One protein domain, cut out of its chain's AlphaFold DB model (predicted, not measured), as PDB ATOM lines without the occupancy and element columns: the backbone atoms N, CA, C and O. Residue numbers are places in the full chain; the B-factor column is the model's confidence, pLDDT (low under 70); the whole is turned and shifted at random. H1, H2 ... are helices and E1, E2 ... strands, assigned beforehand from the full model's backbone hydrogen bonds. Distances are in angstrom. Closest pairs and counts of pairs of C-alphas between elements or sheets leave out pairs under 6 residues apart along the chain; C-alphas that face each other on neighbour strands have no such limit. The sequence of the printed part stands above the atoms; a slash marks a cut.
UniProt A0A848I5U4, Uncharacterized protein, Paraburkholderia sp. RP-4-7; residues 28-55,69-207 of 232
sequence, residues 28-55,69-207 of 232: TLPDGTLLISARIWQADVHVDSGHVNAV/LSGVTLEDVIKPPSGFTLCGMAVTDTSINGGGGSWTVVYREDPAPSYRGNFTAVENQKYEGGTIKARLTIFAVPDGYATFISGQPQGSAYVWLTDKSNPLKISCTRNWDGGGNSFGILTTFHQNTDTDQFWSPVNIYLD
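Overview. This is residues 28 to 55 and 69 to 207 of the 232 residues of an uncharacterized protein of Paraburkholderia sp. RP-4-7 (UniProt A0A848I5U4). This is a long sandwich: two twisted sheets face to face, their strands nearly aligned along its length, with E9, E4, E5, E2 and E10 in one layer and E3, E6, E1 and E11 in the other. E11 runs on beyond the five-stranded layer, and at that end the small parallel pair E7 and E8 packs on the four-stranded sheet. The printed part has 167 residues and is mostly strand, with eleven named strands and one named helix in the order E1 to E10, H1, E11; the five-stranded sheet is mixed, the four-stranded one antiparallel. It is a rod, only just compact and close to loose, with a radius of gyration of the C-alphas of 18.3 A and spans of 67 by 28 by 28 A.

Along the chain. Find C-alpha 34 at (-2.064, -23.619, -33.539); from there E1, residues 34 to 48, runs 43.9 A. After the cut come E2, residues 71 to 78, and E3, residues 84 to 97, 36.1 A long with a bend of 55 degrees at residue 87. Next are E4, residues 100 to 108, E5, residues 114 to 122, and E6, residues 131 to 142, 35.9 A long. The short strands E7, residues 146 to 149, E8, 170 to 173, E9, 176 to 180, and E10, 187 to 190, lead to H1, residues 195 to 198. E11, residues 199 to 206, ends at C-alpha 206, (-6.414, -24.624, -35.784).

Arrangement. Look first at the sheet E3 E6 E1 E11: N 39 and O 140 of E1 and E6 are 2.8 A apart, N 90 and O 137 of E3 and E6 2.8 A, and N 36 and O 204 of E1 and E11 2.9 A, within hydrogen-bond range. Facing it at 10.1 A centre to centre is the sheet E9 E4 E5 E2 E10, where E4 and E5 form a hairpin with N 106 and O 116 at 2.8 A. There E2 and E10 are parallel, with N 73 and O 187 at 2.9 A. Together with E7 and E8 these form a stack of sheets, face to face in turn; the closest C-alphas of E3 and E8, Cys 87 and Cys 172, are 3.9 A apart. H1 only grazes both larger sheets and is too short for an O i to N i+4 pair.

Size, cuts and confidence. The C-alphas farthest apart, of Pro 30 and Ala 54, are 68.4 A apart. Residues 56 to 68 are not printed, and C-alphas 55 and 69 stand 15.3 A apart across the cut. The link E7 to E8, 20 residues, is long. The model's pLDDT is under 70 for 55 printed residues, among them 49 to 55, 150 to 158 and 175 to 197.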
ATOM      1  N   THR A  28       2.603 -22.085 -31.989       83.12
ATOM      2  CA  THR A  28       1.525 -21.136 -31.714       83.12
ATOM      3  C   THR A  28       1.879 -19.828 -32.402       83.12
ATOM      4  O   THR A  28       2.919 -19.232 -32.118       83.12
ATOM      5  N   LEU A  29       1.037 -19.398 -33.335       85.38
ATOM      6  CA  LEU A  29       1.179 -18.111 -34.004       85.38
ATOM      7  C   LEU A  29       0.755 -16.964 -33.066       85.38
ATOM      8  O   LEU A  29       0.044 -17.201 -32.085       85.38
ATOM      9  N   PRO A  30       1.159 -15.708 -33.342       83.75
ATOM     10  CA  PRO A  30       0.819 -14.559 -32.494       83.75
ATOM     11  C   PRO A  30      -0.687 -14.317 -32.316       83.75
ATOM     12  O   PRO A  30      -1.094 -13.717 -31.328       83.75
ATOM     13  N   ASP A  31      -1.506 -14.784 -33.262       82.94
ATOM     14  CA  ASP A  31      -2.971 -14.717 -33.219       82.94
ATOM     15  C   ASP A  31      -3.609 -15.872 -32.420       82.94
ATOM     16  O   ASP A  31      -4.826 -16.004 -32.383       82.94
ATOM     17  N   GLY A  32      -2.802 -16.727 -31.783       84.06
ATOM     18  CA  GLY A  32      -3.274 -17.899 -31.048       84.06
ATOM     19  C   GLY A  32      -3.599 -19.109 -31.929       84.06
ATOM     20  O   GLY A  32      -3.966 -20.152 -31.386       84.06
ATOM     21  N   THR A  33      -3.436 -19.017 -33.255       87.75
ATOM     22  CA  THR A  33      -3.575 -20.167 -34.161       87.75
ATOM     23  C   THR A  33      -2.525 -21.222 -33.828       87.75
ATOM     24  O   THR A  33      -1.336 -20.920 -33.706       87.75
ATOM     25  N   LEU A  34      -2.951 -22.480 -33.735       89.69
ATOM     26  CA  LEU A  34      -2.064 -23.619 -33.539       89.69
ATOM     27  C   LEU A  34      -1.762 -24.296 -34.869       89.69
ATOM     28  O   LEU A  34      -2.671 -24.732 -35.576       89.69
ATOM     29  N   LEU A  35      -0.478 -24.433 -35.178       90.25
ATOM     30  CA  LEU A  35       0.002 -25.311 -36.232       90.25
ATOM     31  C   LEU A  35       0.288 -26.694 -35.642       90.25
ATOM     32  O   LEU A  35       1.157 -26.841 -34.778       90.25
ATOM     33  N   ILE A  36      -0.423 -27.703 -36.143       90.62
ATOM     34  CA  ILE A  36      -0.196 -29.109 -35.807       90.62
ATOM     35  C   ILE A  36       0.224 -29.892 -37.053       90.62
ATOM     36  O   ILE A  36      -0.223 -29.602 -38.164       90.62
ATOM     37  N   SER A  37       1.058 -30.914 -36.864       90.19
ATOM     38  CA  SER A  37       1.450 -31.837 -37.930       90.19
ATOM     39  C   SER A  37       0.592 -33.100 -37.853       90.19
ATOM     40  O   SER A  37       0.889 -34.020 -37.102       90.19
ATOM     41  N   ALA A  38      -0.455 -33.180 -38.659       90.56
ATOM     42  CA  ALA A  38      -1.201 -34.415 -38.871       90.56
ATOM     43  C   ALA A  38      -0.442 -35.382 -39.800       90.56
ATOM     44  O   ALA A  38       0.634 -35.074 -40.323       90.56
ATOM     45  N   ARG A  39      -1.001 -36.577 -39.990       90.31
ATOM     46  CA  ARG A  39      -0.468 -37.614 -40.876       90.31
ATOM     47  C   ARG A  39      -1.523 -38.025 -41.890       90.31
ATOM     48  O   ARG A  39      -2.692 -38.196 -41.548       90.31
ATOM     49  N   ILE A  40      -1.089 -38.181 -43.132       87.44
ATOM     50  CA  ILE A  40      -1.891 -38.700 -44.232       87.44
ATOM     51  C   ILE A  40      -1.224 -39.970 -44.735       87.44
ATOM     52  O   ILE A  40      -0.039 -39.954 -45.055       87.44
ATOM     53  N   TRP A  41      -1.989 -41.048 -44.808       86.44
ATOM     54  CA  TRP A  41      -1.603 -42.278 -45.483       86.44
ATOM     55  C   TRP A  41      -2.324 -42.326 -46.823       86.44
ATOM     56  O   TRP A  41      -3.536 -42.101 -46.873       86.44
ATOM     57  N   GLN A  42      -1.594 -42.584 -47.902       81.56
ATOM     58  CA  GLN A  42      -2.144 -42.647 -49.253       81.56
ATOM     59  C   GLN A  42      -1.635 -43.881 -49.981       81.56
ATOM     60  O   GLN A  42      -0.431 -44.138 -49.996       81.56
ATOM     61  N   ALA A  43      -2.551 -44.597 -50.627       76.50
ATOM     62  CA  ALA A  43      -2.222 -45.701 -51.512       76.50
ATOM     63  C   ALA A  43      -3.149 -45.731 -52.728       76.50
ATOM     64  O   ALA A  43      -4.364 -45.540 -52.615       76.50
ATOM     65  N   ASP A  44      -2.557 -46.018 -53.884       77.62
ATOM     66  CA  ASP A  44      -3.291 -46.403 -55.080       77.62
ATOM     67  C   ASP A  44      -3.503 -47.921 -55.037       77.62
ATOM     68  O   ASP A  44      -2.554 -48.707 -55.041       77.62
ATOM     69  N   VAL A  45      -4.763 -48.335 -54.968       75.00
ATOM     70  CA  VAL A  45      -5.181 -49.733 -54.961       75.00
ATOM     71  C   VAL A  45      -5.559 -50.142 -56.374       75.00
ATOM     72  O   VAL A  45      -6.384 -49.499 -57.023       75.00
ATOM     73  N   HIS A  46      -4.979 -51.245 -56.835       77.25
ATOM     74  CA  HIS A  46      -5.337 -51.887 -58.090       77.25
ATOM     75  C   HIS A  46      -5.504 -53.380 -57.832       77.25
ATOM     76  O   HIS A  46      -4.541 -54.058 -57.479       77.25
ATOM     77  N   VAL A  47      -6.726 -53.883 -58.008       71.00
ATOM     78  CA  VAL A  47      -7.000 -55.321 -58.003       71.00
ATOM     79  C   VAL A  47      -7.499 -55.717 -59.382       71.00
ATOM     80  O   VAL A  47      -8.422 -55.103 -59.919       71.00
ATOM     81  N   ASP A  48      -6.863 -56.733 -59.944       72.56
ATOM     82  CA  ASP A  48      -7.217 -57.368 -61.206       72.56
ATOM     83  C   ASP A  48      -7.561 -58.822 -60.878       72.56
ATOM     84  O   ASP A  48      -6.778 -59.507 -60.214       72.56
ATOM     85  N   SER A  49      -8.749 -59.283 -61.273       68.56
ATOM     86  CA  SER A  49      -9.145 -60.678 -61.049       68.56
ATOM     87  C   SER A  49      -8.362 -61.656 -61.930       68.56
ATOM     88  O   SER A  49      -8.435 -62.862 -61.707       68.56
ATOM     89  N   GLY A  50      -7.618 -61.150 -62.920       58.25
ATOM     90  CA  GLY A  50      -6.997 -61.936 -63.971       58.25
ATOM     91  C   GLY A  50      -8.019 -62.433 -64.994       58.25
ATOM     92  O   GLY A  50      -9.228 -62.295 -64.824       58.25
ATOM     93  N   HIS A  51      -7.498 -63.005 -66.080       52.22
ATOM     94  CA  HIS A  51      -8.238 -63.875 -66.987       52.22
ATOM     95  C   HIS A  51      -7.761 -65.291 -66.665       52.22
ATOM     96  O   HIS A  51      -6.614 -65.618 -66.994       52.22
ATOM     97  N   VAL A  52      -8.562 -66.124 -65.989       47.94
ATOM     98  CA  VAL A  52      -8.179 -67.538 -65.812       47.94
ATOM     99  C   VAL A  52      -8.384 -68.279 -67.135       47.94
ATOM    100  O   VAL A  52      -9.327 -69.040 -67.329       47.94
ATOM    101  N   ASN A  53      -7.461 -68.083 -68.080       38.38
ATOM    102  CA  ASN A  53      -7.238 -69.096 -69.099       38.38
ATOM    103  C   ASN A  53      -6.752 -70.342 -68.357       38.38
ATOM    104  O   ASN A  53      -5.727 -70.299 -67.681       38.38
ATOM    105  N   ALA A  54      -7.561 -71.396 -68.424       42.47
ATOM    106  CA  ALA A  54      -7.401 -72.651 -67.709       42.47
ATOM    107  C   ALA A  54      -5.931 -73.054 -67.459       42.47
ATOM    108  O   ALA A  54      -5.125 -73.127 -68.382       42.47
ATOM    109  N   VAL A  55      -5.655 -73.412 -66.199       36.84
ATOM    110  CA  VAL A  55      -4.425 -74.049 -65.693       36.84
ATOM    111  C   VAL A  55      -3.195 -73.128 -65.618       36.84
ATOM    112  O   VAL A  55      -2.296 -73.167 -66.451       36.84
ATOM    113  N   LEU A  69     -17.816 -67.440 -61.183       51.97
ATOM    114  CA  LEU A  69     -16.920 -66.311 -61.451       51.97
ATOM    115  C   LEU A  69     -15.783 -66.320 -60.425       51.97
ATOM    116  O   LEU A  69     -16.057 -66.421 -59.225       51.97
ATOM    117  N   SER A  70     -14.535 -66.192 -60.876       59.91
ATOM    118  CA  SER A  70     -13.383 -66.060 -59.979       59.91
ATOM    119  C   SER A  70     -13.195 -64.598 -59.560       59.91
ATOM    120  O   SER A  70     -13.429 -63.675 -60.344       59.91
ATOM    121  N   GLY A  71     -12.782 -64.373 -58.308       61.53
ATOM    122  CA  GLY A  71     -12.567 -63.033 -57.764       61.53
ATOM    123  C   GLY A  71     -11.373 -62.941 -56.817       61.53
ATOM    124  O   GLY A  71     -11.054 -63.886 -56.085       61.53
ATOM    125  N   VAL A  72     -10.730 -61.774 -56.825       61.75
ATOM    126  CA  VAL A  72      -9.572 -61.440 -55.987       61.75
ATOM    127  C   VAL A  72      -9.969 -60.334 -55.020       61.75
ATOM    128  O   VAL A  72     -10.550 -59.330 -55.435       61.75
ATOM    129  N   THR A  73      -9.625 -60.509 -53.743       66.62
ATOM    130  CA  THR A  73      -9.777 -59.490 -52.704       66.62
ATOM    131  C   THR A  73      -8.418 -59.100 -52.146       66.62
ATOM    132  O   THR A  73      -7.666 -59.962 -51.695       66.62
ATOM    133  N   LEU A  74      -8.125 -57.804 -52.122       62.69
ATOM    134  CA  LEU A  74      -7.015 -57.252 -51.351       62.69
ATOM    135  C   LEU A  74      -7.537 -56.790 -49.992       62.69
ATOM    136  O   LEU A  74      -8.449 -55.960 -49.944       62.69
ATOM    137  N   GLU A  75      -6.949 -57.314 -48.918       70.31
ATOM    138  CA  GLU A  75      -7.176 -56.833 -47.558       70.31
ATOM    139  C   GLU A  75      -5.909 -56.177 -46.999       70.31
ATOM    140  O   GLU A  75      -4.832 -56.778 -47.012       70.31
ATOM    141  N   ASP A  76      -6.066 -54.974 -46.444       72.31
ATOM    142  CA  ASP A  76      -5.008 -54.281 -45.708       72.31
ATOM    143  C   ASP A  76      -5.529 -53.710 -44.379       72.31
ATOM    144  O   ASP A  76      -6.695 -53.314 -44.270       72.31
ATOM    145  N   VAL A  77      -4.665 -53.693 -43.360       78.38
ATOM    146  CA  VAL A  77      -4.948 -53.188 -42.010       78.38
ATOM    147  C   VAL A  77      -4.010 -52.026 -41.709       78.38
ATOM    148  O   VAL A  77      -2.863 -52.211 -41.309       78.38
ATOM    149  N   ILE A  78      -4.540 -50.813 -41.818       79.50
ATOM    150  CA  ILE A  78      -3.781 -49.586 -41.612       79.50
ATOM    151  C   ILE A  78      -3.907 -49.141 -40.155       79.50
ATOM    152  O   ILE A  78      -5.010 -48.866 -39.671       79.50
ATOM    153  N   LYS A  79      -2.769 -49.033 -39.464       85.62
ATOM    154  CA  LYS A  79      -2.660 -48.480 -38.105       85.62
ATOM    155  C   LYS A  79      -2.054 -47.073 -38.150       85.62
ATOM    156  O   LYS A  79      -1.229 -46.803 -39.027       85.62
ATOM    157  N   PRO A  80      -2.444 -46.168 -37.234       86.19
ATOM    158  CA  PRO A  80      -1.806 -44.864 -37.147       86.19
ATOM    159  C   PRO A  80      -0.368 -45.001 -36.612       86.19
ATOM    160  O   PRO A  80      -0.087 -45.935 -35.854       86.19
ATOM    161  N   PRO A  81       0.533 -44.056 -36.934       85.81
ATOM    162  CA  PRO A  81       1.833 -43.967 -36.281       85.81
ATOM    163  C   PRO A  81       1.672 -43.731 -34.774       85.81
ATOM    164  O   PRO A  81       0.650 -43.219 -34.314       85.81
ATOM    165  N   SER A  82       2.703 -44.046 -33.991       87.00
ATOM    166  CA  SER A  82       2.677 -43.798 -32.542       87.00
ATOM    167  C   SER A  82       2.408 -42.319 -32.215       87.00
ATOM    168  O   SER A  82       3.032 -41.429 -32.798       87.00
ATOM    169  N   GLY A  83       1.484 -42.064 -31.282       88.62
ATOM    170  CA  GLY A  83       1.057 -40.718 -30.875       88.62
ATOM    171  C   GLY A  83      -0.011 -40.081 -31.771       88.62
ATOM    172  O   GLY A  83      -0.278 -38.882 -31.634       88.62
ATOM    173  N   PHE A  84      -0.584 -40.853 -32.701       90.19
ATOM    174  CA  PHE A  84      -1.642 -40.415 -33.601       90.19
ATOM    175  C   PHE A  84      -2.916 -41.242 -33.459       90.19
ATOM    176  O   PHE A  84      -2.905 -42.466 -33.345       90.19
ATOM    177  N   THR A  85      -4.030 -40.543 -33.617       89.62
ATOM    178  CA  THR A  85      -5.382 -41.072 -33.651       89.62
ATOM    179  C   THR A  85      -5.908 -41.034 -35.082       89.62
ATOM    180  O   THR A  85      -5.827 -40.001 -35.745       89.62
ATOM    181  N   LEU A  86      -6.484 -42.140 -35.558       88.00
ATOM    182  CA  LEU A  86      -7.202 -42.182 -36.835       88.00
ATOM    183  C   LEU A  86      -8.443 -41.286 -36.771       88.00
ATOM    184  O   LEU A  86      -9.297 -41.462 -35.904       88.00
ATOM    185  N   CYS A  87      -8.555 -40.350 -37.709       83.62
ATOM    186  CA  CYS A  87      -9.613 -39.342 -37.704       83.62
ATOM    187  C   CYS A  87     -10.525 -39.383 -38.917       83.62
ATOM    188  O   CYS A  87     -11.584 -38.761 -38.871       83.62
ATOM    189  N   GLY A  88     -10.168 -40.147 -39.949       82.19
ATOM    190  CA  GLY A  88     -11.001 -40.294 -41.128       82.19
ATOM    191  C   GLY A  88     -10.353 -41.068 -42.253       82.19
ATOM    192  O   GLY A  88      -9.169 -41.400 -42.196       82.19
ATOM    193  N   MET A  89     -11.137 -41.293 -43.299       81.31
ATOM    194  CA  MET A  89     -10.683 -41.878 -44.553       81.31
ATOM    195  C   MET A  89     -11.591 -41.454 -45.706       81.31
ATOM    196  O   MET A  89     -12.771 -41.182 -45.482       81.31
ATOM    197  N   ALA A  90     -11.055 -41.466 -46.920       79.44
ATOM    198  CA  ALA A  90     -11.791 -41.269 -48.158       79.44
ATOM    199  C   ALA A  90     -11.312 -42.264 -49.218       79.44
ATOM    200  O   ALA A  90     -10.107 -42.526 -49.327       79.44
ATOM    201  N   VAL A  91     -12.247 -42.773 -50.021       76.75
ATOM    202  CA  VAL A  91     -11.946 -43.552 -51.223       76.75
ATOM    203  C   VAL A  91     -12.364 -42.739 -52.440       76.75
ATOM    204  O   VAL A  91     -13.513 -42.333 -52.583       76.75
ATOM    205  N   THR A  92     -11.407 -42.466 -53.318       78.88
ATOM    206  CA  THR A  92     -11.586 -41.596 -54.490       78.88
ATOM    207  C   THR A  92     -11.066 -42.280 -55.747       78.88
ATOM    208  O   THR A  92     -10.505 -43.374 -55.667       78.88
ATOM    209  N   ASP A  93     -11.283 -41.660 -56.910       73.06
ATOM    210  CA  ASP A  93     -10.799 -42.156 -58.205       73.06
ATOM    211  C   ASP A  93     -11.197 -43.620 -58.474       73.06
ATOM    212  O   ASP A  93     -10.425 -44.415 -59.012       73.06
ATOM    213  N   THR A  94     -12.412 -43.996 -58.053       73.31
ATOM    214  CA  THR A  94     -12.902 -45.370 -58.164       73.31
ATOM    215  C   THR A  94     -13.298 -45.688 -59.604       73.31
ATOM    216  O   THR A  94     -14.181 -45.068 -60.191       73.31
ATOM    217  N   SER A  95     -12.646 -46.693 -60.182       75.62
ATOM    218  CA  SER A  95     -12.964 -47.246 -61.496       75.62
ATOM    219  C   SER A  95     -13.166 -48.744 -61.356       75.62
ATOM    220  O   SER A  95     -12.253 -49.457 -60.944       75.62
ATOM    221  N   ILE A  96     -14.348 -49.222 -61.737       74.56
ATOM    222  CA  ILE A  96     -14.711 -50.640 -61.720       74.56
ATOM    223  C   ILE A  96     -15.058 -51.051 -63.150       74.56
ATOM    224  O   ILE A  96     -15.908 -50.427 -63.777       74.56
ATOM    225  N   ASN A  97     -14.411 -52.103 -63.649       70.50
ATOM    226  CA  ASN A  97     -14.681 -52.694 -64.961       70.50
ATOM    227  C   ASN A  97     -14.921 -54.206 -64.832       70.50
ATOM    228  O   ASN A  97     -14.465 -54.823 -63.869       70.50
ATOM    229  N   GLY A  98     -15.581 -54.802 -65.830       66.00
ATOM    230  CA  GLY A  98     -15.810 -56.248 -65.911       66.00
ATOM    231  C   GLY A  98     -17.123 -56.701 -65.267       66.00
ATOM    232  O   GLY A  98     -18.157 -56.055 -65.438       66.00
ATOM    233  N   GLY A  99     -17.098 -57.854 -64.591       61.22
ATOM    234  CA  GLY A  99     -18.291 -58.572 -64.115       61.22
ATOM    235  C   GLY A  99     -18.901 -58.063 -62.825       61.22
ATOM    236  O   GLY A  99     -20.043 -58.384 -62.503       61.22
ATOM    237  N   GLY A 100     -18.132 -57.263 -62.101       66.00
ATOM    238  CA  GLY A 100     -18.498 -56.703 -60.820       66.00
ATOM    239  C   GLY A 100     -17.245 -56.296 -60.064       66.00
ATOM    240  O   GLY A 100     -16.168 -56.867 -60.227       66.00
ATOM    241  N   GLY A 101     -17.389 -55.283 -59.226       67.25
ATOM    242  CA  GLY A 101     -16.359 -54.871 -58.296       67.25
ATOM    243  C   GLY A 101     -17.017 -54.243 -57.088       67.25
ATOM    244  O   GLY A 101     -18.095 -53.645 -57.179       67.25
ATOM    245  N   SER A 102     -16.382 -54.416 -55.945       73.88
ATOM    246  CA  SER A 102     -16.839 -53.816 -54.706       73.88
ATOM    247  C   SER A 102     -15.652 -53.401 -53.884       73.88
ATOM    248  O   SER A 102     -14.586 -54.007 -53.949       73.88
ATOM    249  N   TRP A 103     -15.859 -52.398 -53.057       75.00
ATOM    250  CA  TRP A 103     -14.892 -52.046 -52.047       75.00
ATOM    251  C   TRP A 103     -15.613 -51.636 -50.777       75.00
ATOM    252  O   TRP A 103     -16.741 -51.140 -50.799       75.00
ATOM    253  N   THR A 104     -14.955 -51.886 -49.656       76.00
ATOM    254  CA  THR A 104     -15.393 -51.442 -48.338       76.00
ATOM    255  C   THR A 104     -14.170 -51.086 -47.523       76.00
ATOM    256  O   THR A 104     -13.172 -51.797 -47.567       76.00
ATOM    257  N   VAL A 105     -14.240 -50.013 -46.750       73.44
ATOM    258  CA  VAL A 105     -13.219 -49.704 -45.754       73.44
ATOM    259  C   VAL A 105     -13.903 -49.510 -44.415       73.44
ATOM    260  O   VAL A 105     -14.846 -48.735 -44.307       73.44
ATOM    261  N   VAL A 106     -13.471 -50.249 -43.396       76.81
ATOM    262  CA  VAL A 106     -14.155 -50.337 -42.101       76.81
ATOM    263  C   VAL A 106     -13.202 -49.952 -40.981       76.81
ATOM    264  O   VAL A 106     -12.123 -50.532 -40.856       76.81
ATOM    265  N   TYR A 107     -13.617 -49.017 -40.128       79.00
ATOM    266  CA  TYR A 107     -12.928 -48.744 -38.869       79.00
ATOM    267  C   TYR A 107     -13.111 -49.904 -37.879       79.00
ATOM    268  O   TYR A 107     -14.233 -50.362 -37.648       79.00
ATOM    269  N   ARG A 108     -12.025 -50.344 -37.240       80.06
ATOM    270  CA  ARG A 108     -12.033 -51.316 -36.140       80.06
ATOM    271  C   ARG A 108     -11.291 -50.756 -34.941       80.06
ATOM    272  O   ARG A 108     -10.213 -50.197 -35.090       80.06
ATOM    273  N   GLU A 109     -11.869 -50.930 -33.760       76.69
ATOM    274  CA  GLU A 109     -11.271 -50.470 -32.502       76.69
ATOM    275  C   GLU A 109     -10.418 -51.554 -31.828       76.69
ATOM    276  O   GLU A 109      -9.365 -51.246 -31.280       76.69
ATOM    277  N   ASP A 110     -10.817 -52.823 -31.960       73.31
ATOM    278  CA  ASP A 110     -10.159 -53.968 -31.327       73.31
ATOM    279  C   ASP A 110      -9.408 -54.844 -32.350       73.31
ATOM    280  O   ASP A 110      -9.916 -55.073 -33.456       73.31
ATOM    281  N   PRO A 111      -8.219 -55.394 -32.013       72.25
ATOM    282  CA  PRO A 111      -7.454 -55.211 -30.768       72.25
ATOM    283  C   PRO A 111      -6.666 -53.887 -30.710       72.25
ATOM    284  O   PRO A 111      -6.006 -53.608 -29.712       72.25
ATOM    285  N   ALA A 112      -6.680 -53.106 -31.791       76.94
ATOM    286  CA  ALA A 112      -6.134 -51.757 -31.847       76.94
ATOM    287  C   ALA A 112      -6.857 -50.944 -32.942       76.94
ATOM    288  O   ALA A 112      -7.203 -51.532 -33.979       76.94
ATOM    289  N   PRO A 113      -7.015 -49.615 -32.766       80.19
ATOM    290  CA  PRO A 113      -7.598 -48.733 -33.769       80.19
ATOM    291  C   PRO A 113      -6.935 -48.896 -35.137       80.19
ATOM    292  O   PRO A 113      -5.731 -48.682 -35.294       80.19
ATOM    293  N   SER A 114      -7.723 -49.292 -36.130       82.62
ATOM    294  CA  SER A 114      -7.262 -49.521 -37.496       82.62
ATOM    295  C   SER A 114      -8.375 -49.299 -38.514       82.62
ATOM    296  O   SER A 114      -9.560 -49.414 -38.200       82.62
ATOM    297  N   TYR A 115      -7.989 -49.011 -39.752       78.25
ATOM    298  CA  TYR A 115      -8.879 -49.148 -40.899       78.25
ATOM    299  C   TYR A 115      -8.565 -50.446 -41.629       78.25
ATOM    300  O   TYR A 115      -7.402 -50.763 -41.866       78.25
ATOM    301  N   ARG A 116      -9.609 -51.190 -41.988       77.69
ATOM    302  CA  ARG A 116      -9.515 -52.379 -42.831       77.69
ATOM    303  C   ARG A 116     -10.121 -52.083 -44.189       77.69
ATOM    304  O   ARG A 116     -11.335 -51.912 -44.261       77.69
ATOM    305  N   GLY A 117      -9.299 -52.032 -45.230       73.94
ATOM    306  CA  GLY A 117      -9.764 -51.919 -46.611       73.94
ATOM    307  C   GLY A 117      -9.937 -53.295 -47.239       73.94
ATOM    308  O   GLY A 117      -9.045 -54.123 -47.111       73.94
ATOM    309  N   ASN A 118     -11.062 -53.523 -47.913       74.88
ATOM    310  CA  ASN A 118     -11.322 -54.676 -48.767       74.88
ATOM    311  C   ASN A 118     -11.652 -54.169 -50.168       74.88
ATOM    312  O   ASN A 118     -12.615 -53.417 -50.328       74.88
ATOM    313  N   PHE A 119     -10.896 -54.601 -51.170       74.50
ATOM    314  CA  PHE A 119     -11.125 -54.249 -52.572       74.50
ATOM    315  C   PHE A 119     -11.243 -55.517 -53.393       74.50
ATOM    316  O   PHE A 119     -10.353 -56.359 -53.347       74.50
ATOM    317  N   THR A 120     -12.333 -55.639 -54.137       75.62
ATOM    318  CA  THR A 120     -12.721 -56.862 -54.825       75.62
ATOM    319  C   THR A 120     -12.937 -56.596 -56.305       75.62
ATOM    320  O   THR A 120     -13.694 -55.693 -56.673       75.62
ATOM    321  N   ALA A 121     -12.318 -57.428 -57.139       74.19
ATOM    322  CA  ALA A 121     -12.561 -57.495 -58.574       74.19
ATOM    323  C   ALA A 121     -13.065 -58.892 -58.949       74.19
ATOM    324  O   ALA A 121     -12.527 -59.889 -58.462       74.19
ATOM    325  N   VAL A 122     -14.092 -58.953 -59.800       73.12
ATOM    326  CA  VAL A 122     -14.746 -60.199 -60.218       73.12
ATOM    327  C   VAL A 122     -14.822 -60.262 -61.741       73.12
ATOM    328  O   VAL A 122     -15.184 -59.282 -62.403       73.12
ATOM    329  N   GLU A 123     -14.507 -61.432 -62.293       70.75
ATOM    330  CA  GLU A 123     -14.678 -61.727 -63.716       70.75
ATOM    331  C   GLU A 123     -16.140 -61.561 -64.163       70.75
ATOM    332  O   GLU A 123     -17.073 -61.705 -63.372       70.75
ATOM    333  N   ASN A 124     -16.372 -61.263 -65.443       68.06
ATOM    334  CA  ASN A 124     -17.726 -61.234 -66.001       68.06
ATOM    335  C   ASN A 124     -18.222 -62.616 -66.443       68.06
ATOM    336  O   ASN A 124     -17.475 -63.583 -66.496       68.06
ATOM    337  N   GLN A 125     -19.504 -62.707 -66.813       67.94
ATOM    338  CA  GLN A 125     -20.127 -63.952 -67.293       67.94
ATOM    339  C   GLN A 125     -19.487 -64.531 -68.570       67.94
ATOM    340  O   GLN A 125     -19.828 -65.638 -68.974       67.94
ATOM    341  N   LYS A 126     -18.585 -63.787 -69.221       67.75
ATOM    342  CA  LYS A 126     -17.778 -64.229 -70.365       67.75
ATOM    343  C   LYS A 126     -16.341 -64.591 -69.961       67.75
ATOM    344  O   LYS A 126     -15.503 -64.764 -70.840       67.75
ATOM    345  N   TYR A 127     -16.068 -64.693 -68.659       63.03
ATOM    346  CA  TYR A 127     -14.750 -64.899 -68.055       63.03
ATOM    347  C   TYR A 127     -13.743 -63.786 -68.356       63.03
ATOM    348  O   TYR A 127     -12.551 -63.971 -68.160       63.03
ATOM    349  N   GLU A 128     -14.179 -62.617 -68.826       66.81
ATOM    350  CA  GLU A 128     -13.287 -61.471 -69.005       66.81
ATOM    351  C   GLU A 128     -12.970 -60.885 -67.620       66.81
ATOM    352  O   GLU A 128     -13.879 -60.669 -66.809       66.81
ATOM    353  N   GLY A 129     -11.682 -60.644 -67.354       65.62
ATOM    354  CA  GLY A 129     -11.197 -60.152 -66.065       65.62
ATOM    355  C   GLY A 129     -11.880 -58.860 -65.612       65.62
ATOM    356  O   GLY A 129     -12.159 -57.962 -66.412       65.62
ATOM    357  N   GLY A 130     -12.160 -58.772 -64.314       73.00
ATOM    358  CA  GLY A 130     -12.603 -57.558 -63.649       73.00
ATOM    359  C   GLY A 130     -11.428 -56.771 -63.093       73.00
ATOM    360  O   GLY A 130     -10.424 -57.335 -62.665       73.00
ATOM    361  N   THR A 131     -11.578 -55.449 -63.037       71.50
ATOM    362  CA  THR A 131     -10.586 -54.577 -62.399       71.50
ATOM    363  C   THR A 131     -11.267 -53.593 -61.473       71.50
ATOM    364  O   THR A 131     -12.256 -52.972 -61.868       71.50
ATOM    365  N   ILE A 132     -10.675 -53.367 -60.307       75.56
ATOM    366  CA  ILE A 132     -10.956 -52.210 -59.464       75.56
ATOM    367  C   ILE A 132      -9.682 -51.386 -59.313       75.56
ATOM    368  O   ILE A 132      -8.609 -51.906 -59.002       75.56
ATOM    369  N   LYS A 133      -9.815 -50.085 -59.543       76.56
ATOM    370  CA  LYS A 133      -8.803 -49.084 -59.222       76.56
ATOM    371  C   LYS A 133      -9.428 -48.080 -58.278       76.56
ATOM    372  O   LYS A 133     -10.567 -47.678 -58.504       76.56
ATOM    373  N   ALA A 134      -8.718 -47.718 -57.224       75.81
ATOM    374  CA  ALA A 134      -9.181 -46.750 -56.247       75.81
ATOM    375  C   ALA A 134      -7.986 -46.085 -55.573       75.81
ATOM    376  O   ALA A 134      -6.937 -46.702 -55.416       75.81
ATOM    377  N   ARG A 135      -8.162 -44.853 -55.112       78.31
ATOM    378  CA  ARG A 135      -7.209 -44.175 -54.240       78.31
ATOM    379  C   ARG A 135      -7.765 -44.115 -52.831       78.31
ATOM    380  O   ARG A 135      -8.792 -43.476 -52.595       78.31
ATOM    381  N   LEU A 136      -7.069 -44.751 -51.894       78.88
ATOM    382  CA  LEU A 136      -7.390 -44.708 -50.475       78.88
ATOM    383  C   LEU A 136      -6.549 -43.626 -49.798       78.88
ATOM    384  O   LEU A 136      -5.325 -43.623 -49.903       78.88
ATOM    385  N   THR A 137      -7.214 -42.712 -49.095       81.38
ATOM    386  CA  THR A 137      -6.571 -41.708 -48.242       81.38
ATOM    387  C   THR A 137      -7.072 -41.871 -46.817       81.38
ATOM    388  O   THR A 137      -8.278 -41.850 -46.589       81.38
ATOM    389  N   ILE A 138      -6.168 -42.012 -45.852       84.75
ATOM    390  CA  ILE A 138      -6.478 -42.109 -44.423       84.75
ATOM    391  C   ILE A 138      -5.809 -40.952 -43.690       84.75
ATOM    392  O   ILE A 138      -4.686 -40.555 -43.993       84.75
ATOM    393  N   PHE A 139      -6.512 -40.422 -42.699       87.12
ATOM    394  CA  PHE A 139      -6.130 -39.237 -41.953       87.12
ATOM    395  C   PHE A 139      -5.921 -39.578 -40.482       87.12
ATOM    396  O   PHE A 139      -6.762 -40.244 -39.873       87.12
ATOM    397  N   ALA A 140      -4.833 -39.081 -39.897       89.50
ATOM    398  CA  ALA A 140      -4.554 -39.219 -38.476       89.50
ATOM    399  C   ALA A 140      -4.043 -37.913 -37.854       89.50
ATOM    400  O   ALA A 140      -3.354 -37.118 -38.494       89.50
ATOM    401  N   VAL A 141      -4.387 -37.689 -36.591       90.81
ATOM    402  CA  VAL A 141      -4.143 -36.446 -35.837       90.81
ATOM    403  C   VAL A 141      -3.374 -36.766 -34.577       90.81
ATOM    404  O   VAL A 141      -3.634 -37.821 -34.007       90.81
ATOM    405  N   PRO A 142      -2.470 -35.896 -34.095       92.38
ATOM    406  CA  PRO A 142      -1.828 -36.157 -32.817       92.38
ATOM    407  C   PRO A 142      -2.872 -36.270 -31.696       92.38
ATOM    408  O   PRO A 142      -3.799 -35.460 -31.631       92.38
ATOM    409  N   ASP A 143      -2.705 -37.243 -30.799       90.56
ATOM    410  CA  ASP A 143      -3.737 -37.652 -29.829       90.56
ATOM    411  C   ASP A 143      -4.296 -36.492 -28.986       90.56
ATOM    412  O   ASP A 143      -5.495 -36.417 -28.721       90.56
ATOM    413  N   GLY A 144      -3.450 -35.525 -28.616       90.38
ATOM    414  CA  GLY A 144      -3.857 -34.349 -27.833       90.38
ATOM    415  C   GLY A 144      -4.851 -33.414 -28.540       90.38
ATOM    416  O   GLY A 144      -5.556 -32.649 -27.873       90.38
ATOM    417  N   TYR A 145      -4.938 -33.493 -29.869       91.69
ATOM    418  CA  TYR A 145      -5.801 -32.664 -30.712       91.69
ATOM    419  C   TYR A 145      -6.972 -33.441 -31.314       91.69
ATOM    420  O   TYR A 145      -7.765 -32.852 -32.042       91.69
ATOM    421  N   ALA A 146      -7.112 -34.731 -31.015       90.50
ATOM    422  CA  ALA A 146      -8.236 -35.539 -31.464       90.50
ATOM    423  C   ALA A 146      -9.400 -35.496 -30.455       90.50
ATOM    424  O   ALA A 146      -9.209 -35.591 -29.240       90.50
ATOM    425  N   THR A 147     -10.624 -35.392 -30.969       89.38
ATOM    426  CA  THR A 147     -11.861 -35.646 -30.226       89.38
ATOM    427  C   THR A 147     -12.666 -36.698 -30.973       89.38
ATOM    428  O   THR A 147     -13.078 -36.471 -32.107       89.38
ATOM    429  N   PHE A 148     -12.924 -37.844 -30.348       81.75
ATOM    430  CA  PHE A 148     -13.727 -38.893 -30.969       81.75
ATOM    431  C   PHE A 148     -15.215 -38.555 -30.953       81.75
ATOM    432  O   PHE A 148     -15.784 -38.264 -29.900       81.75
ATOM    433  N   ILE A 149     -15.858 -38.682 -32.113       71.81
ATOM    434  CA  ILE A 149     -17.314 -38.633 -32.230       71.81
ATOM    435  C   ILE A 149     -17.832 -40.044 -32.496       71.81
ATOM    436  O   ILE A 149     -17.562 -40.641 -33.540       71.81
ATOM    437  N   SER A 150     -18.586 -40.589 -31.544       61.00
ATOM    438  CA  SER A 150     -19.259 -41.874 -31.713       61.00
ATOM    439  C   SER A 150     -20.490 -41.737 -32.618       61.00
ATOM    440  O   SER A 150     -21.228 -40.753 -32.562       61.00
ATOM    441  N   GLY A 151     -20.724 -42.741 -33.466       53.88
ATOM    442  CA  GLY A 151     -22.009 -42.930 -34.148       53.88
ATOM    443  C   GLY A 151     -22.325 -42.000 -35.324       53.88
ATOM    444  O   GLY A 151     -23.468 -41.997 -35.774       53.88
ATOM    445  N   GLN A 152     -21.364 -41.231 -35.844       57.28
ATOM    446  CA  GLN A 152     -21.554 -40.454 -37.076       57.28
ATOM    447  C   GLN A 152     -20.717 -41.056 -38.213       57.28
ATOM    448  O   GLN A 152     -19.521 -40.771 -38.280       57.28
ATOM    449  N   PRO A 153     -21.307 -41.886 -39.094       54.59
ATOM    450  CA  PRO A 153     -20.650 -42.232 -40.346       54.59
ATOM    451  C   PRO A 153     -20.548 -40.955 -41.189       54.59
ATOM    452  O   PRO A 153     -21.570 -40.318 -41.452       54.59
ATOM    453  N   GLN A 154     -19.347 -40.540 -41.598       54.28
ATOM    454  CA  GLN A 154     -19.266 -39.621 -42.734       54.28
ATOM    455  C   GLN A 154     -19.418 -40.406 -44.036       54.28
ATOM    456  O   GLN A 154     -19.035 -41.573 -44.114       54.28
ATOM    457  N   GLY A 155     -19.986 -39.736 -45.038       53.59
ATOM    458  CA  GLY A 155     -20.078 -40.248 -46.401       53.59
ATOM    459  C   GLY A 155     -18.719 -40.334 -47.103       53.59
ATOM    460  O   GLY A 155     -17.668 -40.125 -46.502       53.59
ATOM    461  N   SER A 156     -18.766 -40.596 -48.406       51.38
ATOM    462  CA  SER A 156     -17.624 -40.962 -49.260       51.38
ATOM    463  C   SER A 156     -16.508 -39.914 -49.402       51.38
ATOM    464  O   SER A 156     -15.447 -40.202 -49.952       51.38
ATOM    465  N   ALA A 157     -16.712 -38.689 -48.913       61.97
ATOM    466  CA  ALA A 157     -15.698 -37.640 -48.887       61.97
ATOM    467  C   ALA A 157     -15.405 -37.238 -47.437       61.97
ATOM    468  O   ALA A 157     -16.248 -36.641 -46.766       61.97
ATOM    469  N   TYR A 158     -14.196 -37.549 -46.958       68.50
ATOM    470  CA  TYR A 158     -13.758 -37.091 -45.643       68.50
ATOM    471  C   TYR A 158     -13.508 -35.591 -45.651       68.50
ATOM    472  O   TYR A 158     -12.705 -35.088 -46.442       68.50
ATOM    473  N   VAL A 159     -14.125 -34.896 -44.703       72.19
ATOM    474  CA  VAL A 159     -13.811 -33.501 -44.406       72.19
ATOM    475  C   VAL A 159     -13.343 -33.414 -42.963       72.19
ATOM    476  O   VAL A 159     -14.030 -33.851 -42.035       72.19
ATOM    477  N   TRP A 160     -12.173 -32.809 -42.784       79.50
ATOM    478  CA  TRP A 160     -11.665 -32.425 -41.480       79.50
ATOM    479  C   TRP A 160     -12.573 -31.360 -40.887       79.50
ATOM    480  O   TRP A 160     -12.753 -30.302 -41.484       79.50
ATOM    481  N   LEU A 161     -13.116 -31.612 -39.704       84.88
ATOM    482  CA  LEU A 161     -13.892 -30.626 -38.963       84.88
ATOM    483  C   LEU A 161     -13.270 -30.444 -37.590       84.88
ATOM    484  O   LEU A 161     -12.814 -31.410 -36.977       84.88
ATOM    485  N   THR A 162     -13.257 -29.214 -37.093       87.88
ATOM    486  CA  THR A 162     -12.921 -28.961 -35.698       87.88
ATOM    487  C   THR A 162     -14.006 -29.518 -34.781       87.88
ATOM    488  O   THR A 162     -15.153 -29.728 -35.187       87.88
ATOM    489  N   ASP A 163     -13.649 -29.792 -33.532       87.62
ATOM    490  CA  ASP A 163     -14.608 -30.208 -32.520       87.62
ATOM    491  C   ASP A 163     -15.680 -29.124 -32.307       87.62
ATOM    492  O   ASP A 163     -15.417 -27.932 -32.458       87.62
ATOM    493  N   LYS A 164     -16.907 -29.532 -31.956       85.00
ATOM    494  CA  LYS A 164     -18.052 -28.617 -31.776       85.00
ATOM    495  C   LYS A 164     -17.949 -27.738 -30.528       85.00
ATOM    496  O   LYS A 164     -18.682 -26.759 -30.423       85.00
ATOM    497  N   SER A 165     -17.090 -28.096 -29.581       86.81
ATOM    498  CA  SER A 165     -16.869 -27.365 -28.332       86.81
ATOM    499  C   SER A 165     -15.492 -26.706 -28.261       86.81
ATOM    500  O   SER A 165     -15.325 -25.736 -27.524       86.81
ATOM    501  N   ASN A 166     -14.520 -27.193 -29.037       88.31
ATOM    502  CA  ASN A 166     -13.160 -26.675 -29.034       88.31
ATOM    503  C   ASN A 166     -12.589 -26.557 -30.465       88.31
ATOM    504  O   ASN A 166     -12.217 -27.572 -31.057       88.31
ATOM    505  N   PRO A 167     -12.424 -25.337 -31.010       86.00
ATOM    506  CA  PRO A 167     -11.870 -25.142 -32.352       86.00
ATOM    507  C   PRO A 167     -10.382 -25.527 -32.461       86.00
ATOM    508  O   PRO A 167      -9.861 -25.666 -33.564       86.00
ATOM    509  N   LEU A 168      -9.708 -25.751 -31.326       89.50
ATOM    510  CA  LEU A 168      -8.333 -26.247 -31.239       89.50
ATOM    511  C   LEU A 168      -8.242 -27.778 -31.193       89.50
ATOM    512  O   LEU A 168      -7.177 -28.318 -30.909       89.50
ATOM    513  N   LYS A 169      -9.337 -28.492 -31.462       91.44
ATOM    514  CA  LYS A 169      -9.342 -29.945 -31.645       91.44
ATOM    515  C   LYS A 169     -10.020 -30.319 -32.950       91.44
ATOM    516  O   LYS A 169     -10.871 -29.585 -33.439       91.44
ATOM    517  N   ILE A 170      -9.662 -31.475 -33.489       89.31
ATOM    518  CA  ILE A 170     -10.276 -32.103 -34.652       89.31
ATOM    519  C   ILE A 170     -11.280 -33.149 -34.187       89.31
ATOM    520  O   ILE A 170     -10.979 -34.009 -33.364       89.31
ATOM    521  N   SER A 171     -12.470 -33.089 -34.764       88.19
ATOM    522  CA  SER A 171     -13.492 -34.112 -34.647       88.19
ATOM    523  C   SER A 171     -13.125 -35.321 -35.516       88.19
ATOM    524  O   SER A 171     -13.193 -35.264 -36.744       88.19
ATOM    525  N   CYS A 172     -12.803 -36.429 -34.866       85.69
ATOM    526  CA  CYS A 172     -12.420 -37.697 -35.468       85.69
ATOM    527  C   CYS A 172     -13.645 -38.615 -35.529       85.69
ATOM    528  O   CYS A 172     -14.154 -39.068 -34.497       85.69
ATOM    529  N   THR A 173     -14.146 -38.856 -36.738       75.88
ATOM    530  CA  THR A 173     -15.312 -39.711 -36.980       75.88
ATOM    531  C   THR A 173     -14.874 -41.120 -37.356       75.88
ATOM    532  O   THR A 173     -13.862 -41.329 -38.027       75.88
ATOM    533  N   ARG A 174     -15.656 -42.113 -36.924       71.75
ATOM    534  CA  ARG A 174     -15.477 -43.510 -37.333       71.75
ATOM    535  C   ARG A 174     -16.243 -43.710 -38.626       71.75
ATOM    536  O   ARG A 174     -17.439 -43.995 -38.606       71.75
ATOM    537  N   ASN A 175     -15.571 -43.481 -39.741       66.06
ATOM    538  CA  ASN A 175     -16.212 -43.614 -41.037       66.06
ATOM    539  C   ASN A 175     -16.237 -45.078 -41.472       66.06
ATOM    540  O   ASN A 175     -15.322 -45.850 -41.178       66.06
ATOM    541  N   TRP A 176     -17.282 -45.429 -42.210       63.31
ATOM    542  CA  TRP A 176     -17.316 -46.596 -43.077       63.31
ATOM    543  C   TRP A 176     -17.692 -46.073 -44.453       63.31
ATOM    544  O   TRP A 176     -18.681 -45.358 -44.588       63.31
ATOM    545  N   ASP A 177     -16.884 -46.411 -45.446       66.25
ATOM    546  CA  ASP A 177     -17.177 -46.142 -46.838       66.25
ATOM    547  C   ASP A 177     -17.269 -47.472 -47.597       66.25
ATOM    548  O   ASP A 177     -16.440 -48.368 -47.406       66.25
ATOM    549  N   GLY A 178     -18.333 -47.652 -48.373       59.72
ATOM    550  CA  GLY A 178     -18.632 -48.916 -49.029       59.72
ATOM    551  C   GLY A 178     -19.533 -48.727 -50.237       59.72
ATOM    552  O   GLY A 178     -20.602 -48.128 -50.138       59.72
ATOM    553  N   GLY A 179     -19.109 -49.271 -51.377       57.22
ATOM    554  CA  GLY A 179     -19.853 -49.224 -52.629       57.22
ATOM    555  C   GLY A 179     -19.571 -50.451 -53.492       57.22
ATOM    556  O   GLY A 179     -18.417 -50.833 -53.694       57.22
ATOM    557  N   GLY A 180     -20.631 -51.082 -54.004       54.91
ATOM    558  CA  GLY A 180     -20.534 -52.169 -54.979       54.91
ATOM    559  C   GLY A 180     -21.702 -53.155 -54.940       54.91
ATOM    560  O   GLY A 180     -22.407 -53.270 -53.940       54.91
ATOM    561  N   ASN A 181     -21.877 -53.886 -56.043       47.44
ATOM    562  CA  ASN A 181     -22.832 -54.987 -56.164       47.44
ATOM    563  C   ASN A 181     -22.065 -56.300 -55.933       47.44
ATOM    564  O   ASN A 181     -21.215 -56.658 -56.746       47.44
ATOM    565  N   SER A 182     -22.310 -56.995 -54.821       45.91
ATOM    566  CA  SER A 182     -21.580 -58.224 -54.472       45.91
ATOM    567  C   SER A 182     -22.118 -59.452 -55.216       45.91
ATOM    568  O   SER A 182     -23.289 -59.794 -55.074       45.91
ATOM    569  N   PHE A 183     -21.240 -60.165 -55.928       41.41
ATOM    570  CA  PHE A 183     -21.476 -61.522 -56.430       41.41
ATOM    571  C   PHE A 183     -20.218 -62.381 -56.216       41.41
ATOM    572  O   PHE A 183     -19.126 -61.957 -56.579       41.41
ATOM    573  N   GLY A 184     -20.384 -63.601 -55.692       42.59
ATOM    574  CA  GLY A 184     -19.399 -64.687 -55.825       42.59
ATOM    575  C   GLY A 184     -18.378 -64.886 -54.695       42.59
ATOM    576  O   GLY A 184     -18.199 -64.045 -53.820       42.59
ATOM    577  N   ILE A 185     -17.753 -66.071 -54.721       46.22
ATOM    578  CA  ILE A 185     -16.724 -66.560 -53.787       46.22
ATOM    579  C   ILE A 185     -15.403 -65.823 -54.058       46.22
ATOM    580  O   ILE A 185     -14.992 -65.685 -55.208       46.22
ATOM    581  N   LEU A 186     -14.737 -65.351 -52.999       52.16
ATOM    582  CA  LEU A 186     -13.580 -64.453 -53.072       52.16
ATOM    583  C   LEU A 186     -12.332 -65.096 -52.463       52.16
ATOM    584  O   LEU A 186     -12.389 -65.621 -51.350       52.16
ATOM    585  N   THR A 187     -11.198 -65.003 -53.162       49.69
ATOM    586  CA  THR A 187      -9.884 -65.340 -52.594       49.69
ATOM    587  C   THR A 187      -9.253 -64.076 -52.014       49.69
ATOM    588  O   THR A 187      -9.028 -63.113 -52.746       49.69
ATOM    589  N   THR A 188      -8.969 -64.061 -50.708       52.78
ATOM    590  CA  THR A 188      -8.374 -62.902 -50.018       52.78
ATOM    591  C   THR A 188      -6.853 -63.000 -49.956       52.78
ATOM    592  O   THR A 188      -6.304 -63.988 -49.472       52.78
ATOM    593  N   PHE A 189      -6.174 -61.935 -50.383       49.62
ATOM    594  CA  PHE A 189      -4.740 -61.725 -50.232       49.62
ATOM    595  C   PHE A 189      -4.490 -60.651 -49.173       49.62
ATOM    596  O   PHE A 189      -5.084 -59.573 -49.219       49.62
ATOM    597  N   HIS A 190      -3.587 -60.936 -48.233       49.44
ATOM    598  CA  HIS A 190      -3.141 -59.975 -47.226       49.44
ATOM    599  C   HIS A 190      -1.780 -59.423 -47.635       49.44
ATOM    600  O   HIS A 190      -0.801 -60.172 -47.689       49.44
ATOM    601  N   GLN A 191      -1.697 -58.120 -47.899       52.34
ATOM    602  CA  GLN A 191      -0.419 -57.471 -48.161       52.34
ATOM    603  C   GLN A 191       0.055 -56.782 -46.882       52.34
ATOM    604  O   GLN A 191      -0.373 -55.687 -46.551       52.34
ATOM    605  N   ASN A 192       0.936 -57.447 -46.136       46.16
ATOM    606  CA  ASN A 192       1.511 -56.892 -44.912       46.16
ATOM    607  C   ASN A 192       2.625 -55.904 -45.303       46.16
ATOM    608  O   ASN A 192       3.793 -56.285 -45.399       46.16
ATOM    609  N   THR A 193       2.258 -54.668 -45.646       52.47
ATOM    610  CA  THR A 193       3.239 -53.608 -45.906       52.47
ATOM    611  C   THR A 193       3.587 -52.886 -44.614       52.47
ATOM    612  O   THR A 193       2.749 -52.703 -43.736       52.47
ATOM    613  N   ASP A 194       4.851 -52.503 -44.479       52.97
ATOM    614  CA  ASP A 194       5.336 -51.701 -43.362       52.97
ATOM    615  C   ASP A 194       4.682 -50.307 -43.460       52.97
ATOM    616  O   ASP A 194       5.122 -49.437 -44.219       52.97
ATOM    617  N   THR A 195       3.544 -50.128 -42.779       59.03
ATOM    618  CA  THR A 195       2.613 -49.007 -43.002       59.03
ATOM    619  C   THR A 195       3.229 -47.640 -42.722       59.03
ATOM    620  O   THR A 195       2.752 -46.633 -43.244       59.03
ATOM    621  N   ASP A 196       4.303 -47.598 -41.930       62.34
ATOM    622  CA  ASP A 196       4.982 -46.376 -41.491       62.34
ATOM    623  C   ASP A 196       5.571 -45.563 -42.653       62.34
ATOM    624  O   ASP A 196       5.630 -44.336 -42.580       62.34
ATOM    625  N   GLN A 197       5.941 -46.222 -43.755       66.19
ATOM    626  CA  GLN A 197       6.582 -45.583 -44.912       66.19
ATOM    627  C   GLN A 197       5.608 -44.746 -45.757       66.19
ATOM    628  O   GLN A 197       6.025 -43.852 -46.491       66.19
ATOM    629  N   PHE A 198       4.308 -45.018 -45.642       73.75
ATOM    630  CA  PHE A 198       3.256 -44.374 -46.433       73.75
ATOM    631  C   PHE A 198       2.635 -43.161 -45.726       73.75
ATOM    632  O   PHE A 198       1.826 -42.443 -46.316       73.75
ATOM    633  N   TRP A 199       3.014 -42.905 -44.469       82.38
ATOM    634  CA  TRP A 199       2.527 -41.766 -43.699       82.38
ATOM    635  C   TRP A 199       3.328 -40.495 -43.991       82.38
ATOM    636  O   TRP A 199       4.427 -40.278 -43.479       82.38
ATOM    637  N   SER A 200       2.720 -39.584 -44.742       86.31
ATOM    638  CA  SER A 200       3.266 -38.257 -45.014       86.31
ATOM    639  C   SER A 200       2.746 -37.223 -44.007       86.31
ATOM    640  O   SER A 200       1.580 -37.278 -43.607       86.31
ATOM    641  N   PRO A 201       3.583 -36.277 -43.537       89.38
ATOM    642  CA  PRO A 201       3.118 -35.186 -42.688       89.38
ATOM    643  C   PRO A 201       2.237 -34.207 -43.474       89.38
ATOM    644  O   PRO A 201       2.516 -33.898 -44.631       89.38
ATOM    645  N   VAL A 202       1.210 -33.666 -42.817       87.31
ATOM    646  CA  VAL A 202       0.416 -32.541 -43.323       87.31
ATOM    647  C   VAL A 202       0.226 -31.503 -42.224       87.31
ATOM    648  O   VAL A 202      -0.051 -31.833 -41.073       87.31
ATOM    649  N   ASN A 203       0.366 -30.235 -42.584       88.25
ATOM    650  CA  ASN A 203       0.203 -29.122 -41.659       88.25
ATOM    651  C   ASN A 203      -1.265 -28.698 -41.587       88.25
ATOM    652  O   ASN A 203      -1.896 -28.459 -42.617       88.25
ATOM    653  N   ILE A 204      -1.794 -28.586 -40.370       86.88
ATOM    654  CA  ILE A 204      -3.165 -28.147 -40.103       86.88
ATOM    655  C   ILE A 204      -3.130 -26.945 -39.166       86.88
ATOM    656  O   ILE A 204      -2.448 -26.966 -38.142       86.88
ATOM    657  N   TYR A 205      -3.898 -25.916 -39.517       88.62
ATOM    658  CA  TYR A 205      -4.012 -24.678 -38.755       88.62
ATOM    659  C   TYR A 205      -5.343 -24.646 -38.002       88.62
ATOM    660  O   TYR A 205      -6.416 -24.575 -38.609       88.62
ATOM    661  N   LEU A 206      -5.267 -24.699 -36.677       89.12
ATOM    662  CA  LEU A 206      -6.414 -24.624 -35.784       89.12
ATOM    663  C   LEU A 206      -6.522 -23.206 -35.233       89.12
ATOM    664  O   LEU A 206      -5.680 -22.770 -34.452       89.12
ATOM    665  N   ASP A 207      -7.539 -22.483 -35.680       87.25
ATOM    666  CA  ASP A 207      -7.747 -21.074 -35.351       87.25
ATOM    667  C   ASP A 207      -8.782 -20.955 -34.216       87.25
ATOM    668  O   ASP A 207      -9.935 -21.355 -34.417       87.25
TER     669      ASP A 207